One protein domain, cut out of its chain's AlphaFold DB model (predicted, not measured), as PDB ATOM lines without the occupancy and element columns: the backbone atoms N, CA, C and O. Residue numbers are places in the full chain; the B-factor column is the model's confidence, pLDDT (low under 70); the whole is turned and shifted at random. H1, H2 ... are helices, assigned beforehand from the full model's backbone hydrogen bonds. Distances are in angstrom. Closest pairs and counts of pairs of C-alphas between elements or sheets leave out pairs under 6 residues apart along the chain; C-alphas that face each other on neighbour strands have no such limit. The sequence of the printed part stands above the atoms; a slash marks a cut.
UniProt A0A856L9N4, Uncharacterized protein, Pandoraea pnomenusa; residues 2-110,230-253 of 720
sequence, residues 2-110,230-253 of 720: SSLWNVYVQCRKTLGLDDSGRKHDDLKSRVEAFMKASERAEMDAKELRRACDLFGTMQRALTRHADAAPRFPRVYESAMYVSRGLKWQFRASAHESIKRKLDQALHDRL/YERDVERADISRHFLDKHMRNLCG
ATOM      1  N   SER A   2      -1.866  35.381  62.549       86.38
ATOM      2  CA  SER A   2      -2.061  35.170  61.099       86.38
ATOM      3  C   SER A   2      -0.823  34.626  60.366       86.38
ATOM      4  O   SER A   2      -0.942  33.681  59.597       86.38
ATOM      5  N   SER A   3       0.384  35.125  60.669       87.56
ATOM      6  CA  SER A   3       1.627  34.603  60.073       87.56
ATOM      7  C   SER A   3       1.896  33.130  60.414       87.56
ATOM      8  O   SER A   3       2.327  32.380  59.547       87.56
ATOM      9  N   LEU A   4       1.587  32.681  61.639       88.69
ATOM     10  CA  LEU A   4       1.725  31.268  62.029       88.69
ATOM     11  C   LEU A   4       0.731  30.378  61.281       88.69
ATOM     12  O   LEU A   4       1.091  29.293  60.828       88.69
ATOM     13  N   TRP A   5      -0.511  30.850  61.137       90.31
ATOM     14  CA  TRP A   5      -1.539  30.145  60.377       90.31
ATOM     15  C   TRP A   5      -1.144  29.997  58.904       90.31
ATOM     16  O   TRP A   5      -1.239  28.901  58.356       90.31
ATOM     17  N   ASN A   6      -0.606  31.056  58.292       89.00
ATOM     18  CA  ASN A   6      -0.135  31.025  56.907       89.00
ATOM     19  C   ASN A   6       0.976  29.988  56.699       89.00
ATOM     20  O   ASN A   6       0.908  29.215  55.745       89.00
ATOM     21  N   VAL A   7       1.958  29.919  57.607       87.44
ATOM     22  CA  VAL A   7       3.019  28.898  57.546       87.44
ATOM     23  C   VAL A   7       2.429  27.490  57.674       87.44
ATOM     24  O   VAL A   7       2.765  26.608  56.889       87.44
ATOM     25  N   TYR A   8       1.494  27.277  58.604       88.88
ATOM     26  CA  TYR A   8       0.820  25.986  58.770       88.88
ATOM     27  C   TYR A   8       0.055  25.544  57.509       88.88
ATOM     28  O   TYR A   8       0.215  24.405  57.061       88.88
ATOM     29  N   VAL A   9      -0.735  26.436  56.903       88.38
ATOM     30  CA  VAL A   9      -1.488  26.155  55.666       88.38
ATOM     31  C   VAL A   9      -0.541  25.872  54.497       88.38
ATOM     32  O   VAL A   9      -0.770  24.936  53.732       88.38
ATOM     33  N   GLN A  10       0.563  26.614  54.378       85.31
ATOM     34  CA  GLN A  10       1.581  26.362  53.354       85.31
ATOM     35  C   GLN A  10       2.235  24.981  53.502       85.31
ATOM     36  O   GLN A  10       2.411  24.283  52.498       85.31
ATOM     37  N   CYS A  11       2.541  24.544  54.728       83.88
ATOM     38  CA  CYS A  11       3.045  23.192  54.984       83.88
ATOM     39  C   CYS A  11       2.034  22.116  54.562       83.88
ATOM     40  O   CYS A  11       2.406  21.153  53.895       83.88
ATOM     41  N   ARG A  12       0.742  22.295  54.880       86.06
ATOM     42  CA  ARG A  12      -0.320  21.363  54.452       86.06
ATOM     43  C   ARG A  12      -0.456  21.288  52.938       86.06
ATOM     44  O   ARG A  12      -0.514  20.190  52.394       86.06
ATOM     45  N   LYS A  13      -0.449  22.443  52.267       84.38
ATOM     46  CA  LYS A  13      -0.519  22.529  50.804       84.38
ATOM     47  C   LYS A  13       0.664  21.820  50.143       84.38
ATOM     48  O   LYS A  13       0.483  21.138  49.144       84.38
ATOM     49  N   THR A  14       1.858  21.945  50.722       81.69
ATOM     50  CA  THR A  14       3.070  21.262  50.236       81.69
ATOM     51  C   THR A  14       2.980  19.741  50.402       81.69
ATOM     52  O   THR A  14       3.503  19.010  49.571       81.69
ATOM     53  N   LEU A  15       2.263  19.263  51.424       79.31
ATOM     54  CA  LEU A  15       1.978  17.841  51.649       79.31
ATOM     55  C   LEU A  15       0.806  17.286  50.826       79.31
ATOM     56  O   LEU A  15       0.498  16.106  50.963       79.31
ATOM     57  N   GLY A  16       0.114  18.112  50.034       80.19
ATOM     58  CA  GLY A  16      -1.110  17.693  49.343       80.19
ATOM     59  C   GLY A  16      -2.251  17.321  50.296       80.19
ATOM     60  O   GLY A  16      -3.104  16.514  49.942       80.19
ATOM     61  N   LEU A  17      -2.258  17.866  51.519       82.38
ATOM     62  CA  LEU A  17      -3.330  17.634  52.485       82.38
ATOM     63  C   LEU A  17      -4.504  18.576  52.210       82.38
ATOM     64  O   LEU A  17      -4.302  19.786  52.095       82.38
ATOM     65  N   ASP A  18      -5.720  18.031  52.209       76.94
ATOM     66  CA  ASP A  18      -6.955  18.804  52.045       76.94
ATOM     67  C   ASP A  18      -7.104  19.894  53.114       76.94
ATOM     68  O   ASP A  18      -6.697  19.722  54.268       76.94
ATOM     69  N   ASP A  19      -7.759  21.006  52.775       75.75
ATOM     70  CA  ASP A  19      -8.115  22.066  53.735       75.75
ATOM     71  C   ASP A  19      -9.375  21.697  54.542       75.75
ATOM     72  O   ASP A  19     -10.320  22.469  54.674       75.75
ATOM     73  N   SER A  20      -9.424  20.451  55.017       74.62
ATOM     74  CA  SER A  20     -10.534  19.904  55.791       74.62
ATOM     75  C   SER A  20     -10.059  18.833  56.777       74.62
ATOM     76  O   SER A  20      -8.963  18.266  56.660       74.62
ATOM     77  N   GLY A  21     -10.880  18.566  57.791       80.50
ATOM     78  CA  GLY A  21     -10.717  17.439  58.700       80.50
ATOM     79  C   GLY A  21     -10.718  17.866  60.160       80.50
ATOM     80  O   GLY A  21     -10.124  18.870  60.542       80.50
ATOM     81  N   ARG A  22     -11.295  17.025  61.024       83.94
ATOM     82  CA  ARG A  22     -11.621  17.350  62.426       83.94
ATOM     83  C   ARG A  22     -10.516  18.059  63.223       83.94
ATOM     84  O   ARG A  22     -10.807  18.954  64.007       83.94
ATOM     85  N   LYS A  23      -9.248  17.654  63.063       84.31
ATOM     86  CA  LYS A  23      -8.100  18.274  63.764       84.31
ATOM     87  C   LYS A  23      -7.691  19.627  63.167       84.31
ATOM     88  O   LYS A  23      -7.204  20.475  63.907       84.31
ATOM     89  N   HIS A  24      -7.835  19.796  61.852       86.69
ATOM     90  CA  HIS A  24      -7.613  21.065  61.164       86.69
ATOM     91  C   HIS A  24      -8.735  22.048  61.512       86.69
ATOM     92  O   HIS A  24      -8.441  23.155  61.948       86.69
ATOM     93  N   ASP A  25      -9.992  21.605  61.435       88.44
ATOM     94  CA  ASP A  25     -11.173  22.431  61.708       88.44
ATOM     95  C   ASP A  25     -11.209  22.913  63.171       88.44
ATOM     96  O   ASP A  25     -11.459  24.091  63.430       88.44
ATOM     97  N   ASP A  26     -10.864  22.048  64.138       89.25
ATOM     98  CA  ASP A  26     -10.707  22.439  65.553       89.25
ATOM     99  C   ASP A  26      -9.588  23.476  65.738       89.25
ATOM    100  O   ASP A  26      -9.764  24.459  66.459       89.25
ATOM    101  N   LEU A  27      -8.439  23.307  65.072       89.69
ATOM    102  CA  LEU A  27      -7.349  24.281  65.158       89.69
ATOM    103  C   LEU A  27      -7.743  25.618  64.517       89.69
ATOM    104  O   LEU A  27      -7.511  26.657  65.131       89.69
ATOM    105  N   LYS A  28      -8.369  25.589  63.334       91.44
ATOM    106  CA  LYS A  28      -8.881  26.763  62.612       91.44
ATOM    107  C   LYS A  28      -9.867  27.548  63.473       91.44
ATOM    108  O   LYS A  28      -9.662  28.737  63.697       91.44
ATOM    109  N   SER A  29     -10.849  26.864  64.063       90.31
ATOM    110  CA  SER A  29     -11.824  27.477  64.970       90.31
ATOM    111  C   SER A  29     -11.154  28.154  66.172       90.31
ATOM    112  O   SER A  29     -11.505  29.277  66.532       90.31
ATOM    113  N   ARG A  30     -10.129  27.527  66.769       90.12
ATOM    114  CA  ARG A  30      -9.369  28.131  67.879       90.12
ATOM    115  C   ARG A  30      -8.528  29.329  67.447       90.12
ATOM    116  O   ARG A  30      -8.399  30.268  68.230       90.12
ATOM    117  N   VAL A  31      -7.957  29.310  66.240       90.62
ATOM    118  CA  VAL A  31      -7.240  30.464  65.669       90.62
ATOM    119  C   VAL A  31      -8.200  31.635  65.491       90.62
ATOM    120  O   VAL A  31      -7.906  32.734  65.954       90.62
ATOM    121  N   GLU A  32      -9.355  31.401  64.870       89.25
ATOM    122  CA  GLU A  32     -10.380  32.425  64.653       89.25
ATOM    123  C   GLU A  32     -10.910  32.982  65.977       89.25
ATOM    124  O   GLU A  32     -11.025  34.197  66.136       89.25
ATOM    125  N   ALA A  33     -11.171  32.114  66.958       86.75
ATOM    126  CA  ALA A  33     -11.587  32.524  68.295       86.75
ATOM    127  C   ALA A  33     -10.518  33.372  68.999       86.75
ATOM    128  O   ALA A  33     -10.855  34.378  69.618       86.75
ATOM    129  N   PHE A  34      -9.236  33.006  68.886       87.69
ATOM    130  CA  PHE A  34      -8.134  33.787  69.452       87.69
ATOM    131  C   PHE A  34      -7.999  35.158  68.781       87.69
ATOM    132  O   PHE A  34      -7.841  36.153  69.479       87.69
ATOM    133  N   MET A  35      -8.116  35.225  67.452       85.31
ATOM    134  CA  MET A  35      -8.075  36.491  66.710       85.31
ATOM    135  C   MET A  35      -9.218  37.427  67.123       85.31
ATOM    136  O   MET A  35      -8.969  38.594  67.408       85.31
ATOM    137  N   LYS A  36     -10.445  36.905  67.253       82.25
ATOM    138  CA  LYS A  36     -11.601  37.676  67.740       82.25
ATOM    139  C   LYS A  36     -11.446  38.113  69.199       82.25
ATOM    140  O   LYS A  36     -11.828  39.217  69.559       82.25
ATOM    141  N   ALA A  37     -10.888  37.255  70.054       72.69
ATOM    142  CA  ALA A  37     -10.651  37.587  71.457       72.69
ATOM    143  C   ALA A  37      -9.552  38.651  71.629       72.69
ATOM    144  O   ALA A  37      -9.653  39.472  72.533       72.69
ATOM    145  N   SER A  38      -8.540  38.668  70.751       64.50
ATOM    146  CA  SER A  38      -7.423  39.624  70.801       64.50
ATOM    147  C   SER A  38      -7.796  41.076  70.476       64.50
ATOM    148  O   SER A  38      -6.965  41.961  70.639       64.50
ATOM    149  N   GLU A  39      -9.037  41.333  70.053       62.34
ATOM    150  CA  GLU A  39      -9.592  42.689  69.928       62.34
ATOM    151  C   GLU A  39      -9.987  43.291  71.294       62.34
ATOM    152  O   GLU A  39     -10.253  44.487  71.392       62.34
ATOM    153  N   ARG A  40     -10.006  42.486  72.371       58.88
ATOM    154  CA  ARG A  40     -10.199  42.942  73.757       58.88
ATOM    155  C   ARG A  40      -8.845  43.192  74.426       58.88
ATOM    156  O   ARG A  40      -7.928  42.391  74.279       58.88
ATOM    157  N   ALA A  41      -8.736  44.283  75.188       58.28
ATOM    158  CA  ALA A  41      -7.466  44.755  75.753       58.28
ATOM    159  C   ALA A  41      -6.867  43.853  76.854       58.28
ATOM    160  O   ALA A  41      -5.656  43.872  77.055       58.28
ATOM    161  N   GLU A  42      -7.673  43.035  77.544       76.56
ATOM    162  CA  GLU A  42      -7.207  42.193  78.655       76.56
ATOM    163  C   GLU A  42      -7.776  40.770  78.579       76.56
ATOM    164  O   GLU A  42      -8.973  40.582  78.363       76.56
ATOM    165  N   MET A  43      -6.907  39.769  78.778       80.88
ATOM    166  CA  MET A  43      -7.271  38.347  78.825       80.88
ATOM    167  C   MET A  43      -7.238  37.823  80.264       80.88
ATOM    168  O   MET A  43      -6.267  38.050  80.993       80.88
ATOM    169  N   ASP A  44      -8.246  37.047  80.663       83.38
ATOM    170  CA  ASP A  44      -8.270  36.406  81.982       83.38
ATOM    171  C   ASP A  44      -7.357  35.155  82.063       83.38
ATOM    172  O   ASP A  44      -6.845  34.637  81.067       83.38
ATOM    173  N   ALA A  45      -7.156  34.603  83.266       83.75
ATOM    174  CA  ALA A  45      -6.316  33.413  83.457       83.75
ATOM    175  C   ALA A  45      -6.778  32.177  82.652       83.75
ATOM    176  O   ALA A  45      -5.954  31.324  82.304       83.75
ATOM    177  N   LYS A  46      -8.080  32.031  82.364       86.19
ATOM    178  CA  LYS A  46      -8.612  30.916  81.562       86.19
ATOM    179  C   LYS A  46      -8.340  31.148  80.079       86.19
ATOM    180  O   LYS A  46      -7.977  30.200  79.384       86.19
ATOM    181  N   GLU A  47      -8.480  32.374  79.599       87.25
ATOM    182  CA  GLU A  47      -8.173  32.786  78.232       87.25
ATOM    183  C   GLU A  47      -6.674  32.666  77.943       87.25
ATOM    184  O   GLU A  47      -6.297  32.091  76.921       87.25
ATOM    185  N   LEU A  48      -5.811  33.067  78.881       89.12
ATOM    186  CA  LEU A  48      -4.359  32.863  78.793       89.12
ATOM    187  C   LEU A  48      -3.994  31.368  78.739       89.12
ATOM    188  O   LEU A  48      -3.142  30.960  77.947       89.12
ATOM    189  N   ARG A  49      -4.678  30.511  79.514       88.00
ATOM    190  CA  ARG A  49      -4.512  29.045  79.418       88.00
ATOM    191  C   ARG A  49      -4.962  28.502  78.060       88.00
ATOM    192  O   ARG A  49      -4.239  27.707  77.466       88.00
ATOM    193  N   ARG A  50      -6.099  28.967  77.532       89.69
ATOM    194  CA  ARG A  50      -6.570  28.596  76.184       89.69
ATOM    195  C   ARG A  50      -5.579  29.021  75.102       89.69
ATOM    196  O   ARG A  50      -5.324  28.242  74.187       89.69
ATOM    197  N   ALA A  51      -4.982  30.207  75.223       90.38
ATOM    198  CA  ALA A  51      -3.922  30.663  74.330       90.38
ATOM    199  C   ALA A  51      -2.684  29.754  74.425       90.38
ATOM    200  O   ALA A  51      -2.191  29.280  73.403       90.38
ATOM    201  N   CYS A  52      -2.232  29.413  75.637       90.31
ATOM    202  CA  CYS A  52      -1.156  28.435  75.844       90.31
ATOM    203  C   CYS A  52      -1.451  27.092  75.142       90.31
ATOM    204  O   CYS A  52      -0.591  26.555  74.434       90.31
ATOM    205  N   ASP A  53      -2.669  26.564  75.278       91.38
ATOM    206  CA  ASP A  53      -3.085  25.315  74.630       91.38
ATOM    207  C   ASP A  53      -3.160  25.433  73.102       91.38
ATOM    208  O   ASP A  53      -2.777  24.495  72.390       91.38
ATOM    209  N   LEU A  54      -3.605  26.582  72.584       93.69
ATOM    210  CA  LEU A  54      -3.597  26.899  71.156       93.69
ATOM    211  C   LEU A  54      -2.169  26.867  70.607       93.69
ATOM    212  O   LEU A  54      -1.897  26.105  69.680       93.69
ATOM    213  N   PHE A  55      -1.241  27.620  71.199       93.25
ATOM    214  CA  PHE A  55       0.149  27.676  70.738       93.25
ATOM    215  C   PHE A  55       0.865  26.326  70.886       93.25
ATOM    216  O   PHE A  55       1.634  25.928  70.009       93.25
ATOM    217  N   GLY A  56       0.543  25.546  71.924       91.38
ATOM    218  CA  GLY A  56       1.007  24.162  72.043       91.38
ATOM    219  C   GLY A  56       0.432  23.227  70.972       91.38
ATOM    220  O   GLY A  56       1.106  22.298  70.525       91.38
ATOM    221  N   THR A  57      -0.804  23.455  70.535       91.62
ATOM    222  CA  THR A  57      -1.429  22.688  69.448       91.62
ATOM    223  C   THR A  57      -0.865  23.088  68.090       91.62
ATOM    224  O   THR A  57      -0.537  22.196  67.309       91.62
ATOM    225  N   MET A  58      -0.645  24.383  67.860       91.50
ATOM    226  CA  MET A  58       0.027  24.914  66.674       91.50
ATOM    227  C   MET A  58       1.440  24.343  66.532       91.50
ATOM    228  O   MET A  58       1.775  23.793  65.488       91.50
ATOM    229  N   GLN A  59       2.230  24.350  67.612       90.19
ATOM    230  CA  GLN A  59       3.562  23.738  67.635       90.19
ATOM    231  C   GLN A  59       3.512  22.261  67.211       90.19
ATOM    232  O   GLN A  59       4.269  21.833  66.343       90.19
ATOM    233  N   ARG A  60       2.607  21.462  67.798       88.62
ATOM    234  CA  ARG A  60       2.458  20.038  67.441       88.62
ATOM    235  C   ARG A  60       2.028  19.849  65.988       88.62
ATOM    236  O   ARG A  60       2.472  18.898  65.355       88.62
ATOM    237  N   ALA A  61       1.160  20.718  65.479       87.25
ATOM    238  CA  ALA A  61       0.689  20.669  64.102       87.25
ATOM    239  C   ALA A  61       1.823  20.969  63.111       87.25
ATOM    240  O   ALA A  61       2.025  20.195  62.183       87.25
ATOM    241  N   LEU A  62       2.618  22.010  63.366       87.06
ATOM    242  CA  LEU A  62       3.807  22.335  62.578       87.06
ATOM    243  C   LEU A  62       4.856  21.216  62.647       87.06
ATOM    244  O   LEU A  62       5.369  20.817  61.608       87.06
ATOM    245  N   THR A  63       5.111  20.644  63.831       85.25
ATOM    246  CA  THR A  63       6.080  19.538  64.013       85.25
ATOM    247  C   THR A  63       5.720  18.315  63.164       85.25
ATOM    248  O   THR A  63       6.593  17.696  62.570       85.25
ATOM    249  N   ARG A  64       4.427  17.973  63.063       83.25
ATOM    250  CA  ARG A  64       3.949  16.858  62.219       83.25
ATOM    251  C   ARG A  64       4.172  17.079  60.724       83.25
ATOM    252  O   ARG A  64       3.988  16.151  59.948       83.25
ATOM    253  N   HIS A  65       4.490  18.303  60.322       79.12
ATOM    254  CA  HIS A  65       4.713  18.688  58.936       79.12
ATOM    255  C   HIS A  65       6.171  19.118  58.695       79.12
ATOM    256  O   HIS A  65       6.442  19.794  57.707       79.12
ATOM    257  N   ALA A  66       7.100  18.740  59.588       73.31
ATOM    258  CA  ALA A  66       8.519  19.093  59.499       73.31
ATOM    259  C   ALA A  66       9.174  18.618  58.195       73.31
ATOM    260  O   ALA A  66       9.870  19.397  57.546       73.31
ATOM    261  N   ASP A  67       8.859  17.398  57.755       66.31
ATOM    262  CA  ASP A  67       9.408  16.811  56.521       66.31
ATOM    263  C   ASP A  67       8.953  17.557  55.249       66.31
ATOM    264  O   ASP A  67       9.549  17.427  54.184       66.31
ATOM    265  N   ALA A  68       7.916  18.394  55.363       64.75
ATOM    266  CA  ALA A  68       7.331  19.177  54.278       64.75
ATOM    267  C   ALA A  68       7.767  20.642  54.240       64.75
ATOM    268  O   ALA A  68       7.177  21.449  53.515       64.75
ATOM    269  N   ALA A  69       8.784  21.011  55.019       62.62
ATOM    270  CA  ALA A  69       9.283  22.376  55.111       62.62
ATOM    271  C   ALA A  69      10.397  22.790  54.107       62.62
ATOM    272  O   ALA A  69      11.031  23.819  54.366       62.62
ATOM    273  N   PRO A  70      10.688  22.117  52.961       56.19
ATOM    274  CA  PRO A  70      11.904  22.417  52.201       56.19
ATOM    275  C   PRO A  70      11.863  23.743  51.420       56.19
ATOM    276  O   PRO A  70      12.881  24.140  50.862       56.19
ATOM    277  N   ARG A  71      10.729  24.465  51.376       56.72
ATOM    278  CA  ARG A  71      10.606  25.709  50.590       56.72
ATOM    279  C   ARG A  71      11.023  26.983  51.342       56.72
ATOM    280  O   ARG A  71      11.498  27.910  50.699       56.72
ATOM    281  N   PHE A  72      10.895  27.025  52.676       61.69
ATOM    282  CA  PHE A  72      11.280  28.178  53.518       61.69
ATOM    283  C   PHE A  72      11.746  27.739  54.923       61.69
ATOM    284  O   PHE A  72      11.063  28.016  55.917       61.69
ATOM    285  N   PRO A  73      12.909  27.074  55.041       70.56
ATOM    286  CA  PRO A  73      13.349  26.449  56.291       70.56
ATOM    287  C   PRO A  73      13.437  27.436  57.467       70.56
ATOM    288  O   PRO A  73      12.937  27.141  58.547       70.56
ATOM    289  N   ARG A  74      13.954  28.654  57.241       77.88
ATOM    290  CA  ARG A  74      14.106  29.686  58.292       77.88
ATOM    291  C   ARG A  74      12.778  30.245  58.820       77.88
ATOM    292  O   ARG A  74      12.659  30.555  60.007       77.88
ATOM    293  N   VAL A  75      11.777  30.395  57.948       82.56
ATOM    294  CA  VAL A  75      10.448  30.914  58.324       82.56
ATOM    295  C   VAL A  75       9.656  29.837  59.062       82.56
ATOM    296  O   VAL A  75       9.019  30.128  60.073       82.56
ATOM    297  N   TYR A  76       9.750  28.583  58.608       85.75
ATOM    298  CA  TYR A  76       9.167  27.432  59.297       85.75
ATOM    299  C   TYR A  76       9.765  27.237  60.698       85.75
ATOM    300  O   TYR A  76       9.029  27.113  61.679       85.75
ATOM    301  N   GLU A  77      11.092  27.276  60.809       86.50
ATOM    302  CA  GLU A  77      11.808  27.183  62.084       86.50
ATOM    303  C   GLU A  77      11.393  28.311  63.040       86.50
ATOM    304  O   GLU A  77      11.019  28.058  64.187       86.50
ATOM    305  N   SER A  78      11.331  29.552  62.543       89.12
ATOM    306  CA  SER A  78      10.847  30.688  63.334       89.12
ATOM    307  C   SER A  78       9.384  30.511  63.756       89.12
ATOM    308  O   SER A  78       9.053  30.811  64.898       89.12
ATOM    309  N   ALA A  79       8.507  29.957  62.912       89.38
ATOM    310  CA  ALA A  79       7.120  29.659  63.284       89.38
ATOM    311  C   ALA A  79       7.019  28.601  64.400       89.38
ATOM    312  O   ALA A  79       6.207  28.732  65.323       89.38
ATOM    313  N   MET A  80       7.866  27.573  64.345       88.50
ATOM    314  CA  MET A  80       7.987  26.543  65.378       88.50
ATOM    315  C   MET A  80       8.454  27.129  66.716       88.50
ATOM    316  O   MET A  80       7.829  26.891  67.758       88.50
ATOM    317  N   TYR A  81       9.518  27.931  66.688       91.25
ATOM    318  CA  TYR A  81      10.092  28.576  67.865       91.25
ATOM    319  C   TYR A  81       9.174  29.633  68.468       91.25
ATOM    320  O   TYR A  81       8.943  29.607  69.676       91.25
ATOM    321  N   VAL A  82       8.553  30.476  67.645       92.56
ATOM    322  CA  VAL A  82       7.535  31.438  68.081       92.56
ATOM    323  C   VAL A  82       6.360  30.722  68.741       92.56
ATOM    324  O   VAL A  82       5.942  31.119  69.827       92.56
ATOM    325  N   SER A  83       5.849  29.637  68.147       91.00
ATOM    326  CA  SER A  83       4.734  28.877  68.737       91.00
ATOM    327  C   SER A  83       5.089  28.353  70.129       91.00
ATOM    328  O   SER A  83       4.286  28.423  71.059       91.00
ATOM    329  N   ARG A  84       6.314  27.853  70.314       89.75
ATOM    330  CA  ARG A  84       6.757  27.342  71.613       89.75
ATOM    331  C   ARG A  84       7.091  28.448  72.619       89.75
ATOM    332  O   ARG A  84       6.740  28.299  73.788       89.75
ATOM    333  N   GLY A  85       7.710  29.542  72.183       90.44
ATOM    334  CA  GLY A  85       8.003  30.706  73.022       90.44
ATOM    335  C   GLY A  85       6.726  31.393  73.510       90.44
ATOM    336  O   GLY A  85       6.565  31.603  74.710       90.44
ATOM    337  N   LEU A  86       5.754  31.627  72.621       91.38
ATOM    338  CA  LEU A  86       4.449  32.188  72.991       91.38
ATOM    339  C   LEU A  86       3.694  31.277  73.960       91.38
ATOM    340  O   LEU A  86       3.139  31.766  74.939       91.38
ATOM    341  N   LYS A  87       3.730  29.951  73.770       92.12
ATOM    342  CA  LYS A  87       3.177  29.006  74.753       92.12
ATOM    343  C   LYS A  87       3.752  29.245  76.155       92.12
ATOM    344  O   LYS A  87       2.996  29.228  77.125       92.12
ATOM    345  N   TRP A  88       5.066  29.439  76.281       91.12
ATOM    346  CA  TRP A  88       5.698  29.719  77.573       91.12
ATOM    347  C   TRP A  88       5.285  31.078  78.136       91.12
ATOM    348  O   TRP A  88       4.934  31.134  79.311       91.12
ATOM    349  N   GLN A  89       5.221  32.124  77.306       91.56
ATOM    350  CA  GLN A  89       4.742  33.442  77.733       91.56
ATOM    351  C   GLN A  89       3.303  33.391  78.256       91.56
ATOM    352  O   GLN A  89       3.042  33.833  79.370       91.56
ATOM    353  N   PHE A  90       2.376  32.781  77.513       90.81
ATOM    354  CA  PHE A  90       0.977  32.663  77.937       90.81
ATOM    355  C   PHE A  90       0.816  31.809  79.197       90.81
ATOM    356  O   PHE A  90       0.003  32.135  80.059       90.81
ATOM    357  N   ARG A  91       1.611  30.741  79.344       90.25
ATOM    358  CA  ARG A  91       1.624  29.922  80.562       90.25
ATOM    359  C   ARG A  91       2.119  30.713  81.772       90.25
ATOM    360  O   ARG A  91       1.456  30.695  82.805       90.25
ATOM    361  N   ALA A  92       3.240  31.417  81.638       90.88
ATOM    362  CA  ALA A  92       3.782  32.253  82.701       90.88
ATOM    363  C   ALA A  92       2.819  33.391  83.065       90.88
ATOM    364  O   ALA A  92       2.548  33.591  84.241       90.88
ATOM    365  N   SER A  93       2.205  34.062  82.086       90.19
ATOM    366  CA  SER A  93       1.193  35.100  82.339       90.19
ATOM    367  C   SER A  93      -0.081  34.549  82.988       90.19
ATOM    368  O   SER A  93      -0.650  35.195  83.865       90.19
ATOM    369  N   ALA A  94      -0.525  33.339  82.623       89.56
ATOM    370  CA  ALA A  94      -1.649  32.688  83.298       89.56
ATOM    371  C   ALA A  94      -1.326  32.389  84.767       89.56
ATOM    372  O   ALA A  94      -2.179  32.565  85.637       89.56
ATOM    373  N   HIS A  95      -0.102  31.938  85.044       90.31
ATOM    374  CA  HIS A  95       0.353  31.728  86.409       90.31
ATOM    375  C   HIS A  95       0.500  33.051  87.172       90.31
ATOM    376  O   HIS A  95       0.085  33.116  88.321       90.31
ATOM    377  N   GLU A  96       0.995  34.109  86.530       89.31
ATOM    378  CA  GLU A  96       1.111  35.445  87.121       89.31
ATOM    379  C   GLU A  96      -0.257  36.022  87.493       89.31
ATOM    380  O   GLU A  96      -0.425  36.575  88.570       89.31
ATOM    381  N   SER A  97      -1.277  35.817  86.653       88.88
ATOM    382  CA  SER A  97      -2.656  36.215  86.963       88.88
ATOM    383  C   SER A  97      -3.196  35.510  88.216       88.88
ATOM    384  O   SER A  97      -3.872  36.125  89.040       88.88
ATOM    385  N   ILE A  98      -2.882  34.222  88.391       89.44
ATOM    386  CA  ILE A  98      -3.270  33.457  89.587       89.44
ATOM    387  C   ILE A  98      -2.452  33.909  90.794       89.44
ATOM    388  O   ILE A  98      -3.016  34.124  91.864       89.44
ATOM    389  N   LYS A  99      -1.142  34.103  90.620       90.56
ATOM    390  CA  LYS A  99      -0.266  34.605  91.673       90.56
ATOM    391  C   LYS A  99      -0.719  35.977  92.151       90.56
ATOM    392  O   LYS A  99      -0.862  36.137  93.348       90.56
ATOM    393  N   ARG A 100      -1.052  36.914  91.263       90.31
ATOM    394  CA  ARG A 100      -1.536  38.251  91.634       90.31
ATOM    395  C   ARG A 100      -2.788  38.191  92.512       90.31
ATOM    396  O   ARG A 100      -2.904  38.960  93.456       90.31
ATOM    397  N   LYS A 101      -3.693  37.234  92.267       90.88
ATOM    398  CA  LYS A 101      -4.856  36.991  93.145       90.88
ATOM    399  C   LYS A 101      -4.455  36.466  94.523       90.88
ATOM    400  O   LYS A 101      -5.107  36.802  95.507       90.88
ATOM    401  N   LEU A 102      -3.426  35.622  94.598       91.88
ATOM    402  CA  LEU A 102      -2.873  35.151  95.871       91.88
ATOM    403  C   LEU A 102      -2.095  36.256  96.591       91.88
ATOM    404  O   LEU A 102      -2.222  36.362  97.804       91.88
ATOM    405  N   ASP A 103      -1.338  37.076  95.861       92.88
ATOM    406  CA  ASP A 103      -0.624  38.237  96.387       92.88
ATOM    407  C   ASP A 103      -1.616  39.215  97.000       92.88
ATOM    408  O   ASP A 103      -1.490  39.529  98.173       92.88
ATOM    409  N   GLN A 104      -2.644  39.618  96.249       93.25
ATOM    410  CA  GLN A 104      -3.690  40.509  96.741       93.25
ATOM    411  C   GLN A 104      -4.397  39.910  97.959       93.25
ATOM    412  O   GLN A 104      -4.472  40.546  98.997       93.25
ATOM    413  N   ALA A 105      -4.824  38.646  97.889       91.25
ATOM    414  CA  ALA A 105      -5.513  38.014  99.009       91.25
ATOM    415  C   ALA A 105      -4.638  37.865 100.269       91.25
ATOM    416  O   ALA A 105      -5.172  37.875 101.377       91.25
ATOM    417  N   LEU A 106      -3.325  37.665 100.118       92.00
ATOM    418  CA  LEU A 106      -2.401  37.614 101.250       92.00
ATOM    419  C   LEU A 106      -2.089  39.022 101.763       92.00
ATOM    420  O   LEU A 106      -2.061  39.226 102.970       92.00
ATOM    421  N   HIS A 107      -1.901  39.986 100.863       93.50
ATOM    422  CA  HIS A 107      -1.696  41.385 101.204       93.50
ATOM    423  C   HIS A 107      -2.889  41.929 101.988       93.50
ATOM    424  O   HIS A 107      -2.686  42.402 103.091       93.50
ATOM    425  N   ASP A 108      -4.120  41.752 101.505       91.56
ATOM    426  CA  ASP A 108      -5.345  42.211 102.176       91.56
ATOM    427  C   ASP A 108      -5.482  41.641 103.596       91.56
ATOM    428  O   ASP A 108      -5.982  42.306 104.500       91.56
ATOM    429  N   ARG A 109      -5.018  40.405 103.810       87.69
ATOM    430  CA  ARG A 109      -5.025  39.757 105.129       87.69
ATOM    431  C   ARG A 109      -3.966  40.296 106.073       87.69
ATOM    432  O   ARG A 109      -4.208  40.361 107.270       87.69
ATOM    433  N   LEU A 110      -2.803  40.639 105.536       89.62
ATOM    434  CA  LEU A 110      -1.665  41.125 106.306       89.62
ATOM    435  C   LEU A 110      -1.621  42.654 106.398       89.62
ATOM    436  O   LEU A 110      -0.861  43.182 107.198       89.62
ATOM    437  N   TYR A 230       5.734  27.348  88.993       85.75
ATOM    438  CA  TYR A 230       5.637  28.799  88.825       85.75
ATOM    439  C   TYR A 230       6.992  29.461  88.532       85.75
ATOM    440  O   TYR A 230       7.163  30.027  87.454       85.75
ATOM    441  N   GLU A 231       7.962  29.331  89.443       84.75
ATOM    442  CA  GLU A 231       9.270  29.990  89.314       84.75
ATOM    443  C   GLU A 231       9.980  29.577  88.024       84.75
ATOM    444  O   GLU A 231      10.473  30.423  87.284       84.75
ATOM    445  N   ARG A 232       9.949  28.277  87.707       86.06
ATOM    446  CA  ARG A 232      10.557  27.722  86.495       86.06
ATOM    447  C   ARG A 232       9.901  28.254  85.222       86.06
ATOM    448  O   ARG A 232      10.592  28.493  84.236       86.06
ATOM    449  N   ASP A 233       8.577  28.368  85.203       88.00
ATOM    450  CA  ASP A 233       7.840  28.805  84.018       88.00
ATOM    451  C   ASP A 233       8.011  30.308  83.777       88.00
ATOM    452  O   ASP A 233       8.196  30.711  82.629       88.00
ATOM    453  N   VAL A 234       8.014  31.112  84.845       88.00
ATOM    454  CA  VAL A 234       8.321  32.549  84.789       88.00
ATOM    455  C   VAL A 234       9.758  32.777  84.335       88.00
ATOM    456  O   VAL A 234       9.983  33.510  83.378       88.00
ATOM    457  N   GLU A 235      10.723  32.089  84.947       87.19
ATOM    458  CA  GLU A 235      12.133  32.181  84.568       87.19
ATOM    459  C   GLU A 235      12.334  31.824  83.092       87.19
ATOM    460  O   GLU A 235      12.965  32.568  82.344       87.19
ATOM    461  N   ARG A 236      11.747  30.710  82.646       88.50
ATOM    462  CA  ARG A 236      11.841  30.272  81.254       88.50
ATOM    463  C   ARG A 236      11.231  31.282  80.289       88.50
ATOM    464  O   ARG A 236      11.809  31.514  79.230       88.50
ATOM    465  N   ALA A 237      10.074  31.848  80.623       89.75
ATOM    466  CA  ALA A 237       9.438  32.860  79.795       89.75
ATOM    467  C   ALA A 237      10.321  34.113  79.700       89.75
ATOM    468  O   ALA A 237      10.624  34.560  78.595       89.75
ATOM    469  N   ASP A 238      10.808  34.621  80.824       89.12
ATOM    470  CA  ASP A 238      11.587  35.855  80.866       89.12
ATOM    471  C   ASP A 238      12.960  35.718  80.188       89.12
ATOM    472  O   ASP A 238      13.328  36.586  79.401       89.12
ATOM    473  N   ILE A 239      13.678  34.602  80.386       90.19
ATOM    474  CA  ILE A 239      14.947  34.346  79.676       90.19
ATOM    475  C   ILE A 239      14.712  34.252  78.163       90.19
ATOM    476  O   ILE A 239      15.544  34.701  77.380       90.19
ATOM    477  N   SER A 240      13.574  33.707  77.722       90.69
ATOM    478  CA  SER A 240      13.268  33.519  76.294       90.69
ATOM    479  C   SER A 240      12.793  34.777  75.551       90.69
ATOM    480  O   SER A 240      12.509  34.681  74.359       90.69
ATOM    481  N   ARG A 241      12.679  35.941  76.213       90.31
ATOM    482  CA  ARG A 241      12.134  37.183  75.617       90.31
ATOM    483  C   ARG A 241      12.887  37.608  74.356       90.31
ATOM    484  O   ARG A 241      12.269  37.734  73.304       90.31
ATOM    485  N   HIS A 242      14.211  37.746  74.449       89.06
ATOM    486  CA  HIS A 242      15.067  38.173  73.333       89.06
ATOM    487  C   HIS A 242      15.054  37.170  72.175       89.06
ATOM    488  O   HIS A 242      14.876  37.545  71.017       89.06
ATOM    489  N   PHE A 243      15.137  35.873  72.484       91.38
ATOM    490  CA  PHE A 243      14.975  34.807  71.494       91.38
ATOM    491  C   PHE A 243      13.614  34.877  70.782       91.38
ATOM    492  O   PHE A 243      13.538  34.764  69.558       91.38
ATOM    493  N   LEU A 244      12.527  35.076  71.533       91.75
ATOM    494  CA  LEU A 244      11.188  35.173  70.964       91.75
ATOM    495  C   LEU A 244      11.063  36.400  70.058       91.75
ATOM    496  O   LEU A 244      10.557  36.262  68.947       91.75
ATOM    497  N   ASP A 245      11.554  37.561  70.484       90.69
ATOM    498  CA  ASP A 245      11.515  38.781  69.678       90.69
ATOM    499  C   ASP A 245      12.303  38.631  68.362       90.69
ATOM    500  O   ASP A 245      11.763  38.905  67.287       90.69
ATOM    501  N   LYS A 246      13.514  38.053  68.406       91.06
ATOM    502  CA  LYS A 246      14.313  37.703  67.212       91.06
ATOM    503  C   LYS A 246      13.508  36.864  66.211       91.06
ATOM    504  O   LYS A 246      13.449  37.189  65.023       91.06
ATOM    505  N   HIS A 247      12.849  35.797  66.668       91.75
ATOM    506  CA  HIS A 247      12.069  34.924  65.780       91.75
ATOM    507  C   HIS A 247      10.717  35.517  65.361       91.75
ATOM    508  O   HIS A 247      10.238  35.209  64.268       91.75
ATOM    509  N   MET A 248      10.120  36.403  66.161       89.56
ATOM    510  CA  MET A 248       8.940  37.176  65.761       89.56
ATOM    511  C   MET A 248       9.275  38.145  64.623       89.56
ATOM    512  O   MET A 248       8.541  38.175  63.629       89.56
ATOM    513  N   ARG A 249      10.413  38.851  64.701       90.19
ATOM    514  CA  ARG A 249      10.916  39.702  63.608       90.19
ATOM    515  C   ARG A 249      11.130  38.890  62.330       90.19
ATOM    516  O   ARG A 249      10.652  39.293  61.277       90.19
ATOM    517  N   ASN A 250      11.733  37.704  62.425       87.94
ATOM    518  CA  ASN A 250      11.926  36.818  61.268       87.94
ATOM    519  C   ASN A 250      10.611  36.293  60.668       87.94
ATOM    520  O   ASN A 250      10.526  36.067  59.463       87.94
ATOM    521  N   LEU A 251       9.589  36.069  61.497       86.56
ATOM    522  CA  LEU A 251       8.310  35.506  61.065       86.56
ATOM    523  C   LEU A 251       7.359  36.553  60.465       86.56
ATOM    524  O   LEU A 251       6.588  36.233  59.561       86.56
ATOM    525  N   CYS A 252       7.337  37.773  61.007       85.69
ATOM    526  CA  CYS A 252       6.334  38.780  60.641       85.69
ATOM    527  C   CYS A 252       6.872  40.206  60.457       85.69
ATOM    528  O   CYS A 252       6.075  41.121  60.257       85.69
ATOM    529  N   GLY A 253       8.190  40.409  60.516       83.50
ATOM    530  CA  GLY A 253       8.836  41.709  60.305       83.50
ATOM    531  C   GLY A 253       8.632  42.717  61.436       83.50
ATOM    532  O   GLY A 253       8.961  43.885  61.265       83.50
TER     533      GLY A 253
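AT A GLANCE: This is residues 2 to 110 and 230 to 253 of the 720 residues of an uncharacterized protein of Pandoraea pnomenusa (UniProt A0A856L9N4). One long helix, H4, makes the long axis of a rod; H3 lies beside it running opposite ways, H2 packs on H3, H5 and H6 pack on H4, and H1 packs near the first residues of H4. Residues 100 to 110 of H4 stick out free. The printed part has 133 residues with six named helices, H1 to H6 in chain order, and no named strand: all helix. It is only just compact, close to loose, with a radius of gyration of the C-alphas of 16.8 A and spans of 61 by 30 by 23 A.

IN THESE COORDINATES: Find C-alpha 73 at (13.349, 26.449, 56.291); from there H4 runs 54.2 A to C-alpha 110 at (-1.665, 41.125, 106.306). Before it look for H3, residues 45 to 63, 26.9 A; H2, residues 22 to 37, 22.2 A; and H1, residues 2 to 14. After the cut come H5, residues 230 to 239, and H6, residues 241 to 252.

HOW THE PARTS SIT: H4 is the hub. With H3 it forms a helical hairpin at a shallow tilt of 19 degrees, closest at the C-alphas of Cys 52 and Lys 87, 4.5 A. H1, H3 and H4 form a bundle, three helices grouped together; H1 touches H4 with residues 4 to 7 alone, closest at C-alphas 4 and 79, 5.8 A. H2 touches H3, closest at C-alphas 30 and 54, 6.8 A, and is apart from H4. Every O i to N i+4 pair is within hydrogen-bond range in H1, H2, H3, H5 and H6, and 33 of 34 in H4.

THE WHOLE: Residues 111 to 229 are not printed; C-alphas 110 and 230 are 22.6 A apart across the cut. Confidence is under 70 at residues 38 to 41 and 67 to 72.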